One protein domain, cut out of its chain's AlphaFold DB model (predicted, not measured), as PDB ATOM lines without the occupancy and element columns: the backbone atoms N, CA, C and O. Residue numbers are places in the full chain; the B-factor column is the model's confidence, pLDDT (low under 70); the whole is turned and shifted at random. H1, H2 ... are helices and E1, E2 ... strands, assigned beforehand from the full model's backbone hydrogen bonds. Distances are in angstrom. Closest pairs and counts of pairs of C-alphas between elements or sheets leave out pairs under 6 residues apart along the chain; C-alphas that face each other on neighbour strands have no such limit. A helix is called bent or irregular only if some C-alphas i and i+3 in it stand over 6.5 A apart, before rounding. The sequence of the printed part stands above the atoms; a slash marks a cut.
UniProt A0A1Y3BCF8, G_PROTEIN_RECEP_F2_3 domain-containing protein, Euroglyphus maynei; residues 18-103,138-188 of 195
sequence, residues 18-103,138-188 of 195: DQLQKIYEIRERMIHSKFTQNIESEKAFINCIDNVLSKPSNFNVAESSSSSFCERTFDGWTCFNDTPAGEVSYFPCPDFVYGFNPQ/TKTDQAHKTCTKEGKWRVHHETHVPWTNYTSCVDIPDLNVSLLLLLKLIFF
ATOM      1  N   ASP A  18     172.715 171.845 138.542       88.25
ATOM      2  CA  ASP A  18     171.464 172.373 137.984       88.25
ATOM      3  C   ASP A  18     171.697 173.617 137.114       88.25
ATOM      4  O   ASP A  18     171.136 173.741 136.024       88.25
ATOM      5  N   GLN A  19     172.572 174.531 137.559       90.62
ATOM      6  CA  GLN A  19     172.963 175.695 136.758       90.62
ATOM      7  C   GLN A  19     173.634 175.256 135.456       90.62
ATOM      8  O   GLN A  19     173.312 175.769 134.384       90.62
ATOM      9  N   LEU A  20     174.548 174.289 135.546       92.81
ATOM     10  CA  LEU A  20     175.274 173.763 134.402       92.81
ATOM     11  C   LEU A  20     174.328 173.088 133.400       92.81
ATOM     12  O   LEU A  20     174.385 173.390 132.209       92.81
ATOM     13  N   GLN A  21     173.427 172.225 133.876       94.06
ATOM     14  CA  GLN A  21     172.434 171.555 133.038       94.06
ATOM     15  C   GLN A  21     171.554 172.574 132.304       94.06
ATOM     16  O   GLN A  21     171.396 172.495 131.085       94.06
ATOM     17  N   LYS A  22     171.061 173.592 133.013       92.94
ATOM     18  CA  LYS A  22     170.246 174.658 132.422       92.94
ATOM     19  C   LYS A  22     170.997 175.449 131.348       92.94
ATOM     20  O   LYS A  22     170.429 175.763 130.302       92.94
ATOM     21  N   ILE A  23     172.273 175.766 131.580       94.88
ATOM     22  CA  ILE A  23     173.124 176.443 130.589       94.88
ATOM     23  C   ILE A  23     173.304 175.563 129.344       94.88
ATOM     24  O   ILE A  23     173.168 176.067 128.227       94.88
ATOM     25  N   TYR A  24     173.542 174.258 129.512       94.69
ATOM     26  CA  TYR A  24     173.635 173.323 128.388       94.69
ATOM     27  C   TYR A  24     172.333 173.251 127.585       94.69
ATOM     28  O   TYR A  24     172.372 173.381 126.366       94.69
ATOM     29  N   GLU A  25     171.175 173.132 128.235       93.50
ATOM     30  CA  GLU A  25     169.875 173.085 127.550       93.50
ATOM     31  C   GLU A  25     169.573 174.363 126.752       93.50
ATOM     32  O   GLU A  25     168.973 174.321 125.674       93.50
ATOM     33  N   ILE A  26     169.984 175.530 127.257       93.56
ATOM     34  CA  ILE A  26     169.889 176.785 126.504       93.56
ATOM     35  C   ILE A  26     170.813 176.740 125.284       93.56
ATOM     36  O   ILE A  26     170.368 177.031 124.171       93.56
ATOM     37  N   ARG A  27     172.075 176.341 125.474       93.44
ATOM     38  CA  ARG A  27     173.070 176.277 124.400       93.44
ATOM     39  C   ARG A  27     172.648 175.326 123.283       93.44
ATOM     40  O   ARG A  27     172.741 175.679 122.111       93.44
ATOM     41  N   GLU A  28     172.122 174.158 123.632       92.88
ATOM     42  CA  GLU A  28     171.616 173.190 122.660       92.88
ATOM     43  C   GLU A  28     170.479 173.778 121.816       92.88
ATOM     44  O   GLU A  28     170.456 173.610 120.595       92.88
ATOM     45  N   ARG A  29     169.563 174.553 122.414       88.50
ATOM     46  CA  ARG A  29     168.506 175.242 121.652       88.50
ATOM     47  C   ARG A  29     169.062 176.306 120.703       88.50
ATOM     48  O   ARG A  29     168.534 176.462 119.603       88.50
ATOM     49  N   MET A  30     170.132 177.002 121.089       88.31
ATOM     50  CA  MET A  30     170.790 177.986 120.223       88.31
ATOM     51  C   MET A  30     171.496 177.346 119.023       88.31
ATOM     52  O   MET A  30     171.420 177.880 117.918       88.31
ATOM     53  N   ILE A  31     172.159 176.203 119.211       85.50
ATOM     54  CA  ILE A  31     172.898 175.524 118.132       85.50
ATOM     55  C   ILE A  31     171.947 175.051 117.027       85.50
ATOM     56  O   ILE A  31     172.255 175.182 115.841       85.50
ATOM     57  N   HIS A  32     170.766 174.559 117.399       80.88
ATOM     58  CA  HIS A  32     169.788 174.036 116.445       80.88
ATOM     59  C   HIS A  32     169.002 175.120 115.681       80.88
ATOM     60  O   HIS A  32     168.284 174.799 114.733       80.88
ATOM     61  N   SER A  33     169.142 176.400 116.041       78.50
ATOM     62  CA  SER A  33     168.426 177.504 115.394       78.50
ATOM     63  C   SER A  33     169.331 178.301 114.452       78.50
ATOM     64  O   SER A  33     170.305 178.930 114.860       78.50
ATOM     65  N   LYS A  34     168.954 178.362 113.169       75.81
ATOM     66  CA  LYS A  34     169.641 179.188 112.155       75.81
ATOM     67  C   LYS A  34     169.630 180.686 112.494       75.81
ATOM     68  O   LYS A  34     170.478 181.424 112.008       75.81
ATOM     69  N   PHE A  35     168.684 181.133 113.320       73.12
ATOM     70  CA  PHE A  35     168.521 182.539 113.702       73.12
ATOM     71  C   PHE A  35     169.462 182.978 114.835       73.12
ATOM     72  O   PHE A  35     169.685 184.173 115.020       73.12
ATOM     73  N   THR A  36     170.026 182.026 115.580       76.62
ATOM     74  CA  THR A  36     170.944 182.271 116.707       76.62
ATOM     75  C   THR A  36     172.394 181.906 116.382       76.62
ATOM     76  O   THR A  36     173.283 182.181 117.180       76.62
ATOM     77  N   GLN A  37     172.665 181.355 115.193       74.81
ATOM     78  CA  GLN A  37     174.013 181.058 114.681       74.81
ATOM     79  C   GLN A  37     174.745 182.323 114.183       74.81
ATOM     80  O   GLN A  37     175.247 182.368 113.061       74.81
ATOM     81  N   ASN A  38     174.799 183.381 114.995       80.81
ATOM     82  CA  ASN A  38     175.612 184.563 114.713       80.81
ATOM     83  C   ASN A  38     176.480 184.937 115.923       80.81
ATOM     84  O   ASN A  38     176.124 184.682 117.073       80.81
ATOM     85  N   ILE A  39     177.632 185.550 115.643       88.25
ATOM     86  CA  ILE A  39     178.646 185.879 116.652       88.25
ATOM     87  C   ILE A  39     178.117 186.819 117.744       88.25
ATOM     88  O   ILE A  39     178.540 186.725 118.892       88.25
ATOM     89  N   GLU A  40     177.170 187.698 117.415       89.81
ATOM     90  CA  GLU A  40     176.589 188.640 118.377       89.81
ATOM     91  C   GLU A  40     175.626 187.951 119.351       89.81
ATOM     92  O   GLU A  40     175.626 188.264 120.539       89.81
ATOM     93  N   SER A  41     174.886 186.941 118.891       89.19
ATOM     94  CA  SER A  41     174.028 186.118 119.751       89.19
ATOM     95  C   SER A  41     174.864 185.252 120.694       89.19
ATOM     96  O   SER A  41     174.527 185.132 121.869       89.19
ATOM     97  N   GLU A  42     175.996 184.714 120.224       90.94
ATOM     98  CA  GLU A  42     176.939 183.980 121.082       90.94
ATOM     99  C   GLU A  42     177.562 184.897 122.146       90.94
ATOM    100  O   GLU A  42     177.601 184.548 123.325       90.94
ATOM    101  N   LYS A  43     177.986 186.114 121.770       94.25
ATOM    102  CA  LYS A  43     178.468 187.121 122.732       94.25
ATOM    103  C   LYS A  43     177.400 187.476 123.767       94.25
ATOM    104  O   LYS A  43     177.707 187.554 124.955       94.25
ATOM    105  N   ALA A  44     176.155 187.675 123.331       94.12
ATOM    106  CA  ALA A  44     175.035 187.955 124.223       94.12
ATOM    107  C   ALA A  44     174.784 186.793 125.199       94.12
ATOM    108  O   ALA A  44     174.531 187.030 126.382       94.12
ATOM    109  N   PHE A  45     174.923 185.548 124.736       95.31
ATOM    110  CA  PHE A  45     174.787 184.364 125.575       95.31
ATOM    111  C   PHE A  45     175.904 184.246 126.616       95.31
ATOM    112  O   PHE A  45     175.607 184.076 127.797       95.31
ATOM    113  N   ILE A  46     177.170 184.418 126.220       95.25
ATOM    114  CA  ILE A  46     178.313 184.418 127.151       95.25
ATOM    115  C   ILE A  46     178.129 185.510 128.211       95.25
ATOM    116  O   ILE A  46     178.204 185.243 129.409       95.25
ATOM    117  N   ASN A  47     177.767 186.722 127.786       95.75
ATOM    118  CA  ASN A  47     177.484 187.821 128.704       95.75
ATOM    119  C   ASN A  47     176.325 187.499 129.671       95.75
ATOM    120  O   ASN A  47     176.358 187.891 130.839       95.75
ATOM    121  N   CYS A  48     175.303 186.774 129.208       96.50
ATOM    122  CA  CYS A  48     174.202 186.309 130.050       96.50
ATOM    123  C   CYS A  48     174.656 185.261 131.075       96.50
ATOM    124  O   CYS A  48     174.229 185.306 132.231       96.50
ATOM    125  N   ILE A  49     175.544 184.340 130.685       95.62
ATOM    126  CA  ILE A  49     176.134 183.367 131.610       95.62
ATOM    127  C   ILE A  49     176.862 184.099 132.737       95.62
ATOM    128  O   ILE A  49     176.568 183.862 133.910       95.62
ATOM    129  N   ASP A  50     177.749 185.029 132.397       94.38
ATOM    130  CA  ASP A  50     178.629 185.687 133.365       94.38
ATOM    131  C   ASP A  50     177.870 186.560 134.367       94.38
ATOM    132  O   ASP A  50     178.217 186.610 135.553       94.38
ATOM    133  N   ASN A  51     176.815 187.236 133.910       93.88
ATOM    134  CA  ASN A  51     176.120 188.245 134.707       93.88
ATOM    135  C   ASN A  51     174.824 187.750 135.350       93.88
ATOM    136  O   ASN A  51     174.398 188.334 136.344       93.88
ATOM    137  N   VAL A  52     174.207 186.692 134.816       94.50
ATOM    138  CA  VAL A  52     172.872 186.251 135.242       94.50
ATOM    139  C   VAL A  52     172.839 184.755 135.527       94.50
ATOM    140  O   VAL A  52     172.574 184.366 136.661       94.50
ATOM    141  N   LEU A  53     173.123 183.885 134.555       94.19
ATOM    142  CA  LEU A  53     172.889 182.441 134.737       94.19
ATOM    143  C   LEU A  53     173.842 181.801 135.761       94.19
ATOM    144  O   LEU A  53     173.436 180.884 136.471       94.19
ATOM    145  N   SER A  54     175.071 182.312 135.882       92.44
ATOM    146  CA  SER A  54     176.052 181.843 136.873       92.44
ATOM    147  C   SER A  54     175.825 182.380 138.285       92.44
ATOM    148  O   SER A  54     176.345 181.820 139.251       92.44
ATOM    149  N   LYS A  55     175.066 183.471 138.438       90.69
ATOM    150  CA  LYS A  55     174.858 184.103 139.746       90.69
ATOM    151  C   LYS A  55     173.887 183.279 140.600       90.69
ATOM    152  O   LYS A  55     173.016 182.609 140.042       90.69
ATOM    153  N   PRO A  56     173.967 183.352 141.938       87.69
ATOM    154  CA  PRO A  56     172.931 182.782 142.794       87.69
ATOM    155  C   PRO A  56     171.561 183.435 142.526       87.69
ATOM    156  O   PRO A  56     171.475 184.567 142.032       87.69
ATOM    157  N   SER A  57     170.485 182.702 142.821       83.19
ATOM    158  CA  SER A  57     169.130 183.264 142.837       83.19
ATOM    159  C   SER A  57     168.983 184.246 143.992       83.19
ATOM    160  O   SER A  57     169.417 183.952 145.102       83.19
ATOM    161  N   ASN A  58     168.345 185.391 143.741       77.19
ATOM    162  CA  ASN A  58     167.968 186.324 144.809       77.19
ATOM    163  C   ASN A  58     166.687 185.874 145.534       77.19
ATOM    164  O   ASN A  58     166.315 186.456 146.548       77.19
ATOM    165  N   PHE A  59     166.013 184.846 145.014       76.19
ATOM    166  CA  PHE A  59     164.832 184.244 145.615       76.19
ATOM    167  C   PHE A  59     165.245 182.979 146.377       76.19
ATOM    168  O   PHE A  59     165.642 181.976 145.778       76.19
ATOM    169  N   ASN A  60     165.165 183.033 147.709       63.97
ATOM    170  CA  ASN A  60     165.456 181.893 148.572       63.97
ATOM    171  C   ASN A  60     164.319 180.868 148.474       63.97
ATOM    172  O   ASN A  60     163.227 181.084 148.996       63.97
ATOM    173  N   VAL A  61     164.603 179.713 147.869       61.56
ATOM    174  CA  VAL A  61     163.676 178.566 147.756       61.56
ATOM    175  C   VAL A  61     163.178 178.080 149.134       61.56
ATOM    176  O   VAL A  61     162.127 177.456 149.234       61.56
ATOM    177  N   ALA A  62     163.900 178.406 150.212       56.19
ATOM    178  CA  ALA A  62     163.585 178.004 151.579       56.19
ATOM    179  C   ALA A  62     162.495 178.844 152.281       56.19
ATOM    180  O   ALA A  62     162.085 178.466 153.376       56.19
ATOM    181  N   GLU A  63     162.014 179.951 151.697       58.31
ATOM    182  CA  GLU A  63     161.160 180.904 152.430       58.31
ATOM    183  C   GLU A  63     159.958 181.451 151.642       58.31
ATOM    184  O   GLU A  63     159.498 182.565 151.883       58.31
ATOM    185  N   SER A  64     159.388 180.678 150.711       47.69
ATOM    186  CA  SER A  64     158.136 181.107 150.079       47.69
ATOM    187  C   SER A  64     157.241 179.964 149.612       47.69
ATOM    188  O   SER A  64     157.314 179.501 148.476       47.69
ATOM    189  N   SER A  65     156.276 179.595 150.444       54.00
ATOM    190  CA  SER A  65     155.053 178.929 149.987       54.00
ATOM    191  C   SER A  65     154.074 179.896 149.284       54.00
ATOM    192  O   SER A  65     152.924 179.525 149.056       54.00
ATOM    193  N   SER A  66     154.491 181.124 148.925       58.44
ATOM    194  CA  SER A  66     153.591 182.123 148.318       58.44
ATOM    195  C   SER A  66     154.182 183.104 147.288       58.44
ATOM    196  O   SER A  66     153.390 183.739 146.596       58.44
ATOM    197  N   SER A  67     155.505 183.235 147.119       67.75
ATOM    198  CA  SER A  67     156.088 184.097 146.070       67.75
ATOM    199  C   SER A  67     156.643 183.261 144.922       67.75
ATOM    200  O   SER A  67     157.830 182.945 144.865       67.75
ATOM    201  N   SER A  68     155.761 182.876 144.004       88.69
ATOM    202  CA  SER A  68     156.151 182.293 142.724       88.69
ATOM    203  C   SER A  68     156.923 183.328 141.890       88.69
ATOM    204  O   SER A  68     156.621 184.523 141.908       88.69
ATOM    205  N   PHE A  69     157.939 182.886 141.153       92.38
ATOM    206  CA  PHE A  69     158.687 183.713 140.208       92.38
ATOM    207  C   PHE A  69     159.064 182.875 138.989       92.38
ATOM    208  O   PHE A  69     159.168 181.653 139.069       92.38
ATOM    209  N   CYS A  70     159.260 183.536 137.856       94.31
ATOM    210  CA  CYS A  70     159.797 182.918 136.662       94.31
ATOM    211  C   CYS A  70     161.316 182.950 136.711       94.31
ATOM    212  O   CYS A  70     161.911 184.018 136.851       94.31
ATOM    213  N   GLU A  71     161.939 181.790 136.553       93.62
ATOM    214  CA  GLU A  71     163.392 181.690 136.595       93.62
ATOM    215  C   GLU A  71     164.067 182.421 135.427       93.62
ATOM    216  O   GLU A  71     163.594 182.391 134.284       93.62
ATOM    217  N   ARG A  72     165.246 182.976 135.701       94.06
ATOM    218  CA  ARG A  72     166.167 183.558 134.723       94.06
ATOM    219  C   ARG A  72     166.432 182.627 133.543       94.06
ATOM    220  O   ARG A  72     166.501 181.403 133.696       94.06
ATOM    221  N   THR A  73     166.591 183.192 132.351       95.56
ATOM    222  CA  THR A  73     166.780 182.417 131.118       95.56
ATOM    223  C   THR A  73     167.405 183.263 130.010       95.56
ATOM    224  O   THR A  73     167.534 184.476 130.140       95.56
ATOM    225  N   PHE A  74     167.770 182.625 128.902       95.50
ATOM    226  CA  PHE A  74     168.197 183.285 127.673       95.50
ATOM    227  C   PHE A  74     167.393 182.700 126.515       95.50
ATOM    228  O   PHE A  74     167.251 181.478 126.412       95.50
ATOM    229  N   ASP A  75     166.818 183.560 125.679       91.88
ATOM    230  CA  ASP A  75     165.897 183.143 124.613       91.88
ATOM    231  C   ASP A  75     166.550 183.017 123.229       91.88
ATOM    232  O   ASP A  75     165.871 182.682 122.262       91.88
ATOM    233  N   GLY A  76     167.858 183.257 123.145       91.62
ATOM    234  CA  GLY A  76     168.618 183.284 121.899       91.62
ATOM    235  C   GLY A  76     169.193 184.663 121.586       91.62
ATOM    236  O   GLY A  76     170.254 184.731 120.969       91.62
ATOM    237  N   TRP A  77     168.554 185.740 122.058       91.12
ATOM    238  CA  TRP A  77     169.018 187.114 121.834       91.12
ATOM    239  C   TRP A  77     169.083 187.946 123.116       91.12
ATOM    240  O   TRP A  77     169.990 188.765 123.262       91.12
ATOM    241  N   THR A  78     168.160 187.725 124.054       93.38
ATOM    242  CA  THR A  78     168.014 188.534 125.270       93.38
ATOM    243  C   THR A  78     168.140 187.677 126.526       93.38
ATOM    244  O   THR A  78     167.626 186.558 126.611       93.38
ATOM    245  N   CYS A  79     168.833 188.226 127.524       95.50
ATOM    246  CA  CYS A  79     168.998 187.631 128.844       95.50
ATOM    247  C   CYS A  79     167.922 188.145 129.804       95.50
ATOM    248  O   CYS A  79     167.750 189.352 129.946       95.50
ATOM    249  N   PHE A  80     167.231 187.236 130.484       95.25
ATOM    250  CA  PHE A  80     166.149 187.533 131.418       95.25
ATOM    251  C   PHE A  80     166.571 187.171 132.836       95.25
ATOM    252  O   PHE A  80     167.036 186.056 133.073       95.25
ATOM    253  N   ASN A  81     166.351 188.088 133.775       95.12
ATOM    254  CA  ASN A  81     166.508 187.832 135.205       95.12
ATOM    255  C   ASN A  81     165.307 187.063 135.770       95.12
ATOM    256  O   ASN A  81     164.260 186.946 135.125       95.12
ATOM    257  N   ASP A  82     165.451 186.582 137.007       94.06
ATOM    258  CA  ASP A  82     164.314 186.077 137.772       94.06
ATOM    259  C   ASP A  82     163.262 187.187 137.887       94.06
ATOM    260  O   ASP A  82     163.584 188.323 138.238       94.06
ATOM    261  N   THR A  83     162.019 186.872 137.543       93.75
ATOM    262  CA  THR A  83     160.935 187.857 137.451       93.75
ATOM    263  C   THR A  83     159.772 187.414 138.335       93.75
ATOM    264  O   THR A  83     159.300 186.290 138.152       93.75
ATOM    265  N   PRO A  84     159.285 188.245 139.273       94.06
ATOM    266  CA  PRO A  84     158.149 187.902 140.124       94.06
ATOM    267  C   PRO A  84     156.905 187.483 139.333       94.06
ATOM    268  O   PRO A  84     156.646 187.957 138.221       94.06
ATOM    269  N   ALA A  85     156.109 186.586 139.908       94.94
ATOM    270  CA  ALA A  85     154.880 186.136 139.280       94.94
ATOM    271  C   ALA A  85     153.889 187.282 139.040       94.94
ATOM    272  O   ALA A  85     153.604 188.094 139.918       94.94
ATOM    273  N   GLY A  86     153.320 187.310 137.836       94.69
ATOM    274  CA  GLY A  86     152.398 188.354 137.392       94.69
ATOM    275  C   GLY A  86     153.074 189.605 136.824       94.69
ATOM    276  O   GLY A  86     152.359 190.463 136.304       94.69
ATOM    277  N   GLU A  87     154.404 189.707 136.870       95.38
ATOM    278  CA  GLU A  87     155.141 190.835 136.296       95.38
ATOM    279  C   GLU A  87     155.530 190.626 134.824       95.38
ATOM    280  O   GLU A  87     155.509 189.523 134.265       95.38
ATOM    281  N   VAL A  88     155.891 191.733 134.173       95.00
ATOM    282  CA  VAL A  88     156.398 191.767 132.801       95.00
ATOM    283  C   VAL A  88     157.813 192.321 132.821       95.00
ATOM    284  O   VAL A  88     158.061 193.400 133.349       95.00
ATOM    285  N   SER A  89     158.731 191.579 132.215       95.12
ATOM    286  CA  SER A  89     160.135 191.947 132.104       95.12
ATOM    287  C   SER A  89     160.374 192.624 130.749       95.12
ATOM    288  O   SER A  89     160.075 192.022 129.714       95.12
ATOM    289  N   TYR A  90     160.857 193.871 130.756       93.56
ATOM    290  CA  TYR A  90     161.078 194.707 129.566       93.56
ATOM    291  C   TYR A  90     162.570 194.855 129.260       93.56
ATOM    292  O   TYR A  90     163.368 195.081 130.168       93.56
ATOM    293  N   PHE A  91     162.937 194.786 127.979       89.94
ATOM    294  CA  PHE A  91     164.326 194.854 127.521       89.94
ATOM    295  C   PHE A  91     164.457 195.690 126.251       89.94
ATOM    296  O   PHE A  91     163.554 195.669 125.413       89.94
ATOM    297  N   PRO A  92     165.575 196.412 126.069       89.44
ATOM    298  CA  PRO A  92     165.850 197.081 124.805       89.44
ATOM    299  C   PRO A  92     165.935 196.059 123.665       89.44
ATOM    300  O   PRO A  92     166.419 194.942 123.855       89.44
ATOM    301  N   CYS A  93     165.467 196.447 122.481       87.25
ATOM    302  CA  CYS A  93     165.586 195.609 121.294       87.25
ATOM    303  C   CYS A  93     167.069 195.387 120.931       87.25
ATOM    304  O   CYS A  93     167.838 196.349 120.918       87.25
ATOM    305  N   PRO A  94     167.497 194.147 120.639       86.50
ATOM    306  CA  PRO A  94     168.870 193.872 120.233       86.50
ATOM    307  C   PRO A  94     169.158 194.429 118.832       86.50
ATOM    308  O   PRO A  94     168.517 194.038 117.857       86.50
ATOM    309  N   ASP A  95     170.175 195.283 118.715       80.44
ATOM    310  CA  ASP A  95     170.554 195.943 117.454       80.44
ATOM    311  C   ASP A  95     171.108 194.989 116.381       80.44
ATOM    312  O   ASP A  95     171.149 195.326 115.199       80.44
ATOM    313  N   PHE A  96     171.568 193.801 116.784       76.06
ATOM    314  CA  PHE A  96     172.199 192.826 115.888       76.06
ATOM    315  C   PHE A  96     171.198 191.907 115.174       76.06
ATOM    316  O   PHE A  96     171.586 191.164 114.271       76.06
ATOM    317  N   VAL A  97     169.919 191.931 115.562       74.69
ATOM    318  CA  VAL A  97     168.876 191.154 114.886       74.69
ATOM    319  C   VAL A  97     168.429 191.921 113.644       74.69
ATOM    320  O   VAL A  97     167.915 193.037 113.724       74.69
ATOM    321  N   TYR A  98     168.642 191.328 112.469       68.69
ATOM    322  CA  TYR A  98     168.275 191.956 111.201       68.69
ATOM    323  C   TYR A  98     166.776 192.298 111.169       68.69
ATOM    324  O   TYR A  98     165.935 191.443 111.443       68.69
ATOM    325  N   GLY A  99     166.450 193.544 110.813       63.50
ATOM    326  CA  GLY A  99     165.077 194.060 110.805       63.50
ATOM    327  C   GLY A  99     164.587 194.638 112.139       63.50
ATOM    328  O   GLY A  99     163.439 195.070 112.199       63.50
ATOM    329  N   PHE A 100     165.418 194.659 113.194       67.69
ATOM    330  CA  PHE A 100     165.124 195.408 114.429       67.69
ATOM    331  C   PHE A 100     165.716 196.823 114.440       67.69
ATOM    332  O   PHE A 100     165.310 197.647 115.255       67.69
ATOM    333  N   ASN A 101     166.681 197.103 113.557       61.25
ATOM    334  CA  ASN A 101     167.331 198.404 113.455       61.25
ATOM    335  C   ASN A 101     167.450 198.855 111.980       61.25
ATOM    336  O   ASN A 101     168.091 198.155 111.185       61.25
ATOM    337  N   PRO A 102     166.934 200.048 111.622       54.72
ATOM    338  CA  PRO A 102     166.968 200.579 110.255       54.72
ATOM    339  C   PRO A 102     168.359 200.969 109.746       54.72
ATOM    340  O   PRO A 102     168.573 201.170 108.549       54.72
ATOM    341  N   GLN A 103     169.357 201.061 110.627       54.75
ATOM    342  CA  GLN A 103     170.717 201.455 110.254       54.75
ATOM    343  C   GLN A 103     171.553 200.303 109.682       54.75
ATOM    344  O   GLN A 103     172.619 200.555 109.111       54.75
ATOM    345  N   THR A 138     164.683 207.611 117.208       47.47
ATOM    346  CA  THR A 138     164.619 207.424 118.655       47.47
ATOM    347  C   THR A 138     163.439 206.508 118.949       47.47
ATOM    348  O   THR A 138     162.452 206.917 119.553       47.47
ATOM    349  N   LYS A 139     163.503 205.287 118.419       52.41
ATOM    350  CA  LYS A 139     162.507 204.254 118.606       52.41
ATOM    351  C   LYS A 139     162.752 203.689 120.002       52.41
ATOM    352  O   LYS A 139     163.717 202.968 120.233       52.41
ATOM    353  N   THR A 140     161.930 204.100 120.966       59.28
ATOM    354  CA  THR A 140     161.949 203.622 122.361       59.28
ATOM    355  C   THR A 140     161.308 202.240 122.485       59.28
ATOM    356  O   THR A 140     160.592 201.971 123.448       59.28
ATOM    357  N   ASP A 141     161.482 201.384 121.482       73.56
ATOM    358  CA  ASP A 141     160.813 200.097 121.450       73.56
ATOM    359  C   ASP A 141     161.571 199.069 122.280       73.56
ATOM    360  O   ASP A 141     162.804 199.009 122.305       73.56
ATOM    361  N   GLN A 142     160.793 198.292 123.028       87.56
ATOM    362  CA  GLN A 142     161.291 197.310 123.977       87.56
ATOM    363  C   GLN A 142     160.624 195.967 123.721       87.56
ATOM    364  O   GLN A 142     159.402 195.884 123.570       87.56
ATOM    365  N   ALA A 143     161.430 194.913 123.714       91.50
ATOM    366  CA  ALA A 143     160.939 193.551 123.809       91.50
ATOM    367  C   ALA A 143     160.413 193.296 125.224       91.50
ATOM    368  O   ALA A 143     160.868 193.910 126.193       91.50
ATOM    369  N   HIS A 144     159.465 192.374 125.363       93.38
ATOM    370  CA  HIS A 144     158.955 192.012 126.680       93.38
ATOM    371  C   HIS A 144     158.647 190.526 126.822       93.38
ATOM    372  O   HIS A 144     158.268 189.838 125.872       93.38
ATOM    373  N   LYS A 145     158.779 190.033 128.053       95.12
ATOM    374  CA  LYS A 145     158.455 188.659 128.438       95.12
ATOM    375  C   LYS A 145     157.588 188.672 129.688       95.12
ATOM    376  O   LYS A 145     157.925 189.308 130.682       95.12
ATOM    377  N   THR A 146     156.450 187.989 129.636       96.12
ATOM    378  CA  THR A 146     155.469 188.006 130.729       96.12
ATOM    379  C   THR A 146     155.612 186.778 131.615       96.12
ATOM    380  O   THR A 146     155.536 185.648 131.120       96.12
ATOM    381  N   CYS A 147     155.744 187.005 132.920       96.44
ATOM    382  CA  CYS A 147     155.656 185.974 133.938       96.44
ATOM    383  C   CYS A 147     154.200 185.810 134.392       96.44
ATOM    384  O   CYS A 147     153.515 186.784 134.709       96.44
ATOM    385  N   THR A 148     153.676 184.585 134.385       95.12
ATOM    386  CA  THR A 148     152.307 184.327 134.846       95.12
ATOM    387  C   THR A 148     152.216 184.384 136.371       95.12
ATOM    388  O   THR A 148     153.231 184.373 137.066       95.12
ATOM    389  N   LYS A 149     150.992 184.435 136.913       94.00
ATOM    390  CA  LYS A 149     150.757 184.468 138.370       94.00
ATOM    391  C   LYS A 149     151.208 183.177 139.067       94.00
ATOM    392  O   LYS A 149     151.460 183.161 140.265       94.00
ATOM    393  N   GLU A 150     151.360 182.102 138.306       92.38
ATOM    394  CA  GLU A 150     151.845 180.808 138.775       92.38
ATOM    395  C   GLU A 150     153.383 180.712 138.762       92.38
ATOM    396  O   GLU A 150     153.921 179.674 139.133       92.38
ATOM    397  N   GLY A 151     154.099 181.759 138.327       92.12
ATOM    398  CA  GLY A 151     155.564 181.750 138.217       92.12
ATOM    399  C   GLY A 151     156.086 180.999 136.993       92.12
ATOM    400  O   GLY A 151     157.175 180.433 137.027       92.12
ATOM    401  N   LYS A 152     155.315 180.952 135.901       93.81
ATOM    402  CA  LYS A 152     155.747 180.333 134.640       93.81
ATOM    403  C   LYS A 152     155.840 181.368 133.533       93.81
ATOM    404  O   LYS A 152     155.019 182.276 133.438       93.81
ATOM    405  N   TRP A 153     156.838 181.239 132.666       94.75
ATOM    406  CA  TRP A 153     156.929 182.101 131.492       94.75
ATOM    407  C   TRP A 153     155.747 181.854 130.557       94.75
ATOM    408  O   TRP A 153     155.408 180.700 130.286       94.75
ATOM    409  N   ARG A 154     155.138 182.926 130.027       94.38
ATOM    410  CA  ARG A 154     154.102 182.781 128.997       94.38
ATOM    411  C   ARG A 154     154.653 182.021 127.795       94.38
ATOM    412  O   ARG A 154     155.739 182.314 127.293       94.38
ATOM    413  N   VAL A 155     153.861 181.066 127.330       92.75
ATOM    414  CA  VAL A 155     154.187 180.225 126.183       92.75
ATOM    415  C   VAL A 155     153.488 180.727 124.928       92.75
ATOM    416  O   VAL A 155     152.425 181.347 125.001       92.75
ATOM    417  N   HIS A 156     154.086 180.453 123.776       88.56
ATOM    418  CA  HIS A 156     153.429 180.667 122.496       88.56
ATOM    419  C   HIS A 156     152.246 179.700 122.356       88.56
ATOM    420  O   HIS A 156     152.365 178.529 122.717       88.56
ATOM    421  N   HIS A 157     151.117 180.175 121.823       89.38
ATOM    422  CA  HIS A 157     149.874 179.398 121.770       89.38
ATOM    423  C   HIS A 157     150.015 178.092 120.976       89.38
ATOM    424  O   HIS A 157     149.464 177.074 121.369       89.38
ATOM    425  N   GLU A 158     150.778 178.103 119.883       88.00
ATOM    426  CA  GLU A 158     150.887 176.931 119.006       88.00
ATOM    427  C   GLU A 158     151.978 175.962 119.470       88.00
ATOM    428  O   GLU A 158     151.774 174.752 119.535       88.00
ATOM    429  N   THR A 159     153.152 176.488 119.828       86.75
ATOM    430  CA  THR A 159     154.323 175.654 120.134       86.75
ATOM    431  C   THR A 159     154.376 175.251 121.599       86.75
ATOM    432  O   THR A 159     155.107 174.329 121.939       86.75
ATOM    433  N   HIS A 160     153.621 175.932 122.470       90.06
ATOM    434  CA  HIS A 160     153.630 175.729 123.920       90.06
ATOM    435  C   HIS A 160     155.022 175.890 124.560       90.06
ATOM    436  O   HIS A 160     155.247 175.495 125.703       90.06
ATOM    437  N   VAL A 161     155.954 176.526 123.846       86.94
ATOM    438  CA  VAL A 161     157.299 176.861 124.320       86.94
ATOM    439  C   VAL A 161     157.288 178.287 124.882       86.94
ATOM    440  O   VAL A 161     156.607 179.148 124.314       86.94
ATOM    441  N   PRO A 162     158.032 178.578 125.969       89.88
ATOM    442  CA  PRO A 162     158.191 179.936 126.479       89.88
ATOM    443  C   PRO A 162     158.600 180.912 125.377       89.88
ATOM    444  O   PRO A 162     159.612 180.708 124.709       89.88
ATOM    445  N   TRP A 163     157.842 181.994 125.214       90.19
ATOM    446  CA  TRP A 163     158.044 182.949 124.123       90.19
ATOM    447  C   TRP A 163     158.410 184.332 124.659       90.19
ATOM    448  O   TRP A 163     158.159 184.646 125.824       90.19
ATOM    449  N   THR A 164     159.043 185.143 123.824       92.69
ATOM    450  CA  THR A 164     159.321 186.557 124.096       92.69
ATOM    451  C   THR A 164     158.655 187.371 123.000       92.69
ATOM    452  O   THR A 164     158.722 187.005 121.827       92.69
ATOM    453  N   ASN A 165     158.010 188.470 123.376       92.00
ATOM    454  CA  ASN A 165     157.365 189.348 122.425       92.00
ATOM    455  C   ASN A 165     158.354 190.418 121.930       92.00
ATOM    456  O   ASN A 165     158.734 191.320 122.679       92.00
ATOM    457  N   TYR A 166     158.719 190.307 120.653       88.88
ATOM    458  CA  TYR A 166     159.576 191.242 119.921       88.88
ATOM    459  C   TYR A 166     158.806 192.079 118.881       88.88
ATOM    460  O   TYR A 166     159.421 192.691 118.014       88.88
ATOM    461  N   THR A 167     157.467 192.117 118.913       86.06
ATOM    462  CA  THR A 167     156.672 192.785 117.860       86.06
ATOM    463  C   THR A 167     156.962 194.279 117.749       86.06
ATOM    464  O   THR A 167     156.925 194.825 116.655       86.06
ATOM    465  N   SER A 168     157.271 194.932 118.869       83.69
ATOM    466  CA  SER A 168     157.714 196.331 118.949       83.69
ATOM    467  C   SER A 168     159.081 196.559 118.295       83.69
ATOM    468  O   SER A 168     159.345 197.630 117.753       83.69
ATOM    469  N   CYS A 169     159.946 195.544 118.292       82.06
ATOM    470  CA  CYS A 169     161.288 195.649 117.732       82.06
ATOM    471  C   CYS A 169     161.298 195.617 116.205       82.06
ATOM    472  O   CYS A 169     162.173 196.218 115.606       82.06
ATOM    473  N   VAL A 170     160.333 194.959 115.560       76.31
ATOM    474  CA  VAL A 170     160.335 194.796 114.100       76.31
ATOM    475  C   VAL A 170     160.042 196.125 113.397       76.31
ATOM    476  O   VAL A 170     158.957 196.691 113.543       76.31
ATOM    477  N   ASP A 171     160.987 196.593 112.581       67.50
ATOM    478  CA  ASP A 171     160.806 197.703 111.646       67.50
ATOM    479  C   ASP A 171     160.494 197.163 110.241       67.50
ATOM    480  O   ASP A 171     161.355 196.853 109.421       67.50
ATOM    481  N   ILE A 172     159.196 197.071 109.940       56.41
ATOM    482  CA  ILE A 172     158.661 196.626 108.642       56.41
ATOM    483  C   ILE A 172     159.134 197.472 107.428       56.41
ATOM    484  O   ILE A 172     159.271 196.887 106.346       56.41
ATOM    485  N   PRO A 173     159.415 198.796 107.516       54.94
ATOM    486  CA  PRO A 173     159.848 199.545 106.336       54.94
ATOM    487  C   PRO A 173     161.198 199.089 105.747       54.94
ATOM    488  O   PRO A 173     161.397 199.249 104.543       54.94
ATOM    489  N   ASP A 174     162.087 198.448 106.514       50.09
ATOM    490  CA  ASP A 174     163.417 198.048 106.026       50.09
ATOM    491  C   ASP A 174     163.412 196.812 105.119       50.09
ATOM    492  O   ASP A 174     164.249 196.701 104.218       50.09
ATOM    493  N   LEU A 175     162.443 195.900 105.276       50.50
ATOM    494  CA  LEU A 175     162.327 194.722 104.402       50.50
ATOM    495  C   LEU A 175     162.004 195.127 102.955       50.50
ATOM    496  O   LEU A 175     162.597 194.604 102.008       50.50
ATOM    497  N   ASN A 176     161.103 196.099 102.786       48.28
ATOM    498  CA  ASN A 176     160.729 196.620 101.472       48.28
ATOM    499  C   ASN A 176     161.836 197.479 100.862       48.28
ATOM    500  O   ASN A 176     162.051 197.411  99.654       48.28
ATOM    501  N   VAL A 177     162.564 198.255 101.670       52.38
ATOM    502  CA  VAL A 177     163.676 199.085 101.188       52.38
ATOM    503  C   VAL A 177     164.845 198.219 100.718       52.38
ATOM    504  O   VAL A 177     165.393 198.500  99.659       52.38
ATOM    505  N   SER A 178     165.174 197.129 101.417       50.34
ATOM    506  CA  SER A 178     166.231 196.193 101.001       50.34
ATOM    507  C   SER A 178     165.910 195.525  99.650       50.34
ATOM    508  O   SER A 178     166.755 195.479  98.752       50.34
ATOM    509  N   LEU A 179     164.648 195.123  99.438       46.28
ATOM    510  CA  LEU A 179     164.167 194.591  98.158       46.28
ATOM    511  C   LEU A 179     164.140 195.661  97.051       46.28
ATOM    512  O   LEU A 179     164.577 195.402  95.932       46.28
ATOM    513  N   LEU A 180     163.681 196.879  97.356       49.75
ATOM    514  CA  LEU A 180     163.675 198.015  96.425       49.75
ATOM    515  C   LEU A 180     165.085 198.479  96.051       49.75
ATOM    516  O   LEU A 180     165.289 198.909  94.920       49.75
ATOM    517  N   LEU A 181     166.050 198.403  96.966       51.72
ATOM    518  CA  LEU A 181     167.458 198.717  96.727       51.72
ATOM    519  C   LEU A 181     168.127 197.656  95.862       51.72
ATOM    520  O   LEU A 181     168.813 198.014  94.913       51.72
ATOM    521  N   LEU A 182     167.883 196.369  96.127       51.31
ATOM    522  CA  LEU A 182     168.357 195.278  95.272       51.31
ATOM    523  C   LEU A 182     167.754 195.373  93.868       51.31
ATOM    524  O   LEU A 182     168.491 195.335  92.887       51.31
ATOM    525  N   LEU A 183     166.442 195.596  93.755       45.69
ATOM    526  CA  LEU A 183     165.784 195.817  92.467       45.69
ATOM    527  C   LEU A 183     166.345 197.065  91.774       45.69
ATOM    528  O   LEU A 183     166.692 197.006  90.600       45.69
ATOM    529  N   LYS A 184     166.534 198.182  92.482       47.81
ATOM    530  CA  LYS A 184     167.150 199.378  91.894       47.81
ATOM    531  C   LYS A 184     168.608 199.156  91.493       47.81
ATOM    532  O   LYS A 184     168.981 199.684  90.467       47.81
ATOM    533  N   LEU A 185     169.422 198.380  92.205       50.16
ATOM    534  CA  LEU A 185     170.802 198.075  91.788       50.16
ATOM    535  C   LEU A 185     170.858 197.144  90.566       50.16
ATOM    536  O   LEU A 185     171.769 197.267  89.756       50.16
ATOM    537  N   ILE A 186     169.874 196.253  90.410       51.47
ATOM    538  CA  ILE A 186     169.736 195.374  89.237       51.47
ATOM    539  C   ILE A 186     169.192 196.145  88.017       51.47
ATOM    540  O   ILE A 186     169.549 195.829  86.885       51.47
ATOM    541  N   PHE A 187     168.356 197.170  88.235       42.91
ATOM    542  CA  PHE A 187     167.704 197.960  87.179       42.91
ATOM    543  C   PHE A 187     168.261 199.385  86.992       42.91
ATOM    544  O   PHE A 187     167.795 200.099  86.100       42.91
ATOM    545  N   PHE A 188     169.249 199.829  87.780       38.19
ATOM    546  CA  PHE A 188     169.974 201.073  87.509       38.19
ATOM    547  C   PHE A 188     170.785 200.836  86.234       38.19
ATOM    548  O   PHE A 188     171.612 199.925  86.187       38.19
TER     549      PHE A 188
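This is residues 18 to 103 and 138 to 188 of the 195 residues of the protein "G_PROTEIN_RECEP_F2_3 domain-containing protein" of Euroglyphus maynei (UniProt A0A1Y3BCF8). What shape is it? Helices H1 and H2 run side by side over a body of loops with the small two-strand ribbon E1 and E2, and the loop stretch 69 to 84, with two short antiparallel pairings, lies between helices and ribbon. At one end residues 178 to 188, with most of H3, stick out as an arm, and loop residues 60 to 65 stick out at the other. What is it built of? The 137 printed residues run H1, H2, E1, E2, H3, mostly helix by class, with under half in named elements. The whole is loose, with a radius of gyration of the C-alphas of 17.8 A and spans of 68 by 31 by 27 A.

Where are the first helices? H1, residues 18 to 31, begins at C-alpha 18 (171.464, 172.373, 137.984) and is 20.2 A long; H2, residues 39 to 53, is 19.3 A. Where are the others? E1 is residues 88 to 92 and E2 residues 142 to 146. H3, residues 172 to 187, is 23.3 A long and ends at C-alpha 187 (167.704, 197.960, 87.179).

How do the helices stand? H1 and H2 form a helical hairpin and only just touch, with 3 pairs of C-alphas within 8 A, the closest those of Gln 19 and Leu 53 at 7.0 A; they run opposite ways at a shallow tilt of 14 degrees. H2 is irregular, but only just: C-alphas 50 and 53 are 6.7 A apart. H3 is apart from H1, H2 and E1. How do the strands pair? E1 and E2 are antiparallel at 157 degrees, with N 89 and O 145 within hydrogen-bond range at 2.9 A. Are the helix backbones complete? Every O i to N i+4 pair is within hydrogen-bond range in H1, against 10 of 11 in H2 and 11 of 12 in H3.

How large is it? The farthest C-alphas, those of Glu 63 and Phe 188, are 68.6 A apart. Where is the chain cut or long-linked? Residues 104 to 137 are not printed, and C-alphas 103 and 138 are 12.0 A apart; the links H2 to E1 and E2 to H3 are long. Where is confidence low? pLDDT is under 70 at residues 60 to 67, 98 to 103, 138 to 140 and 171 to 188.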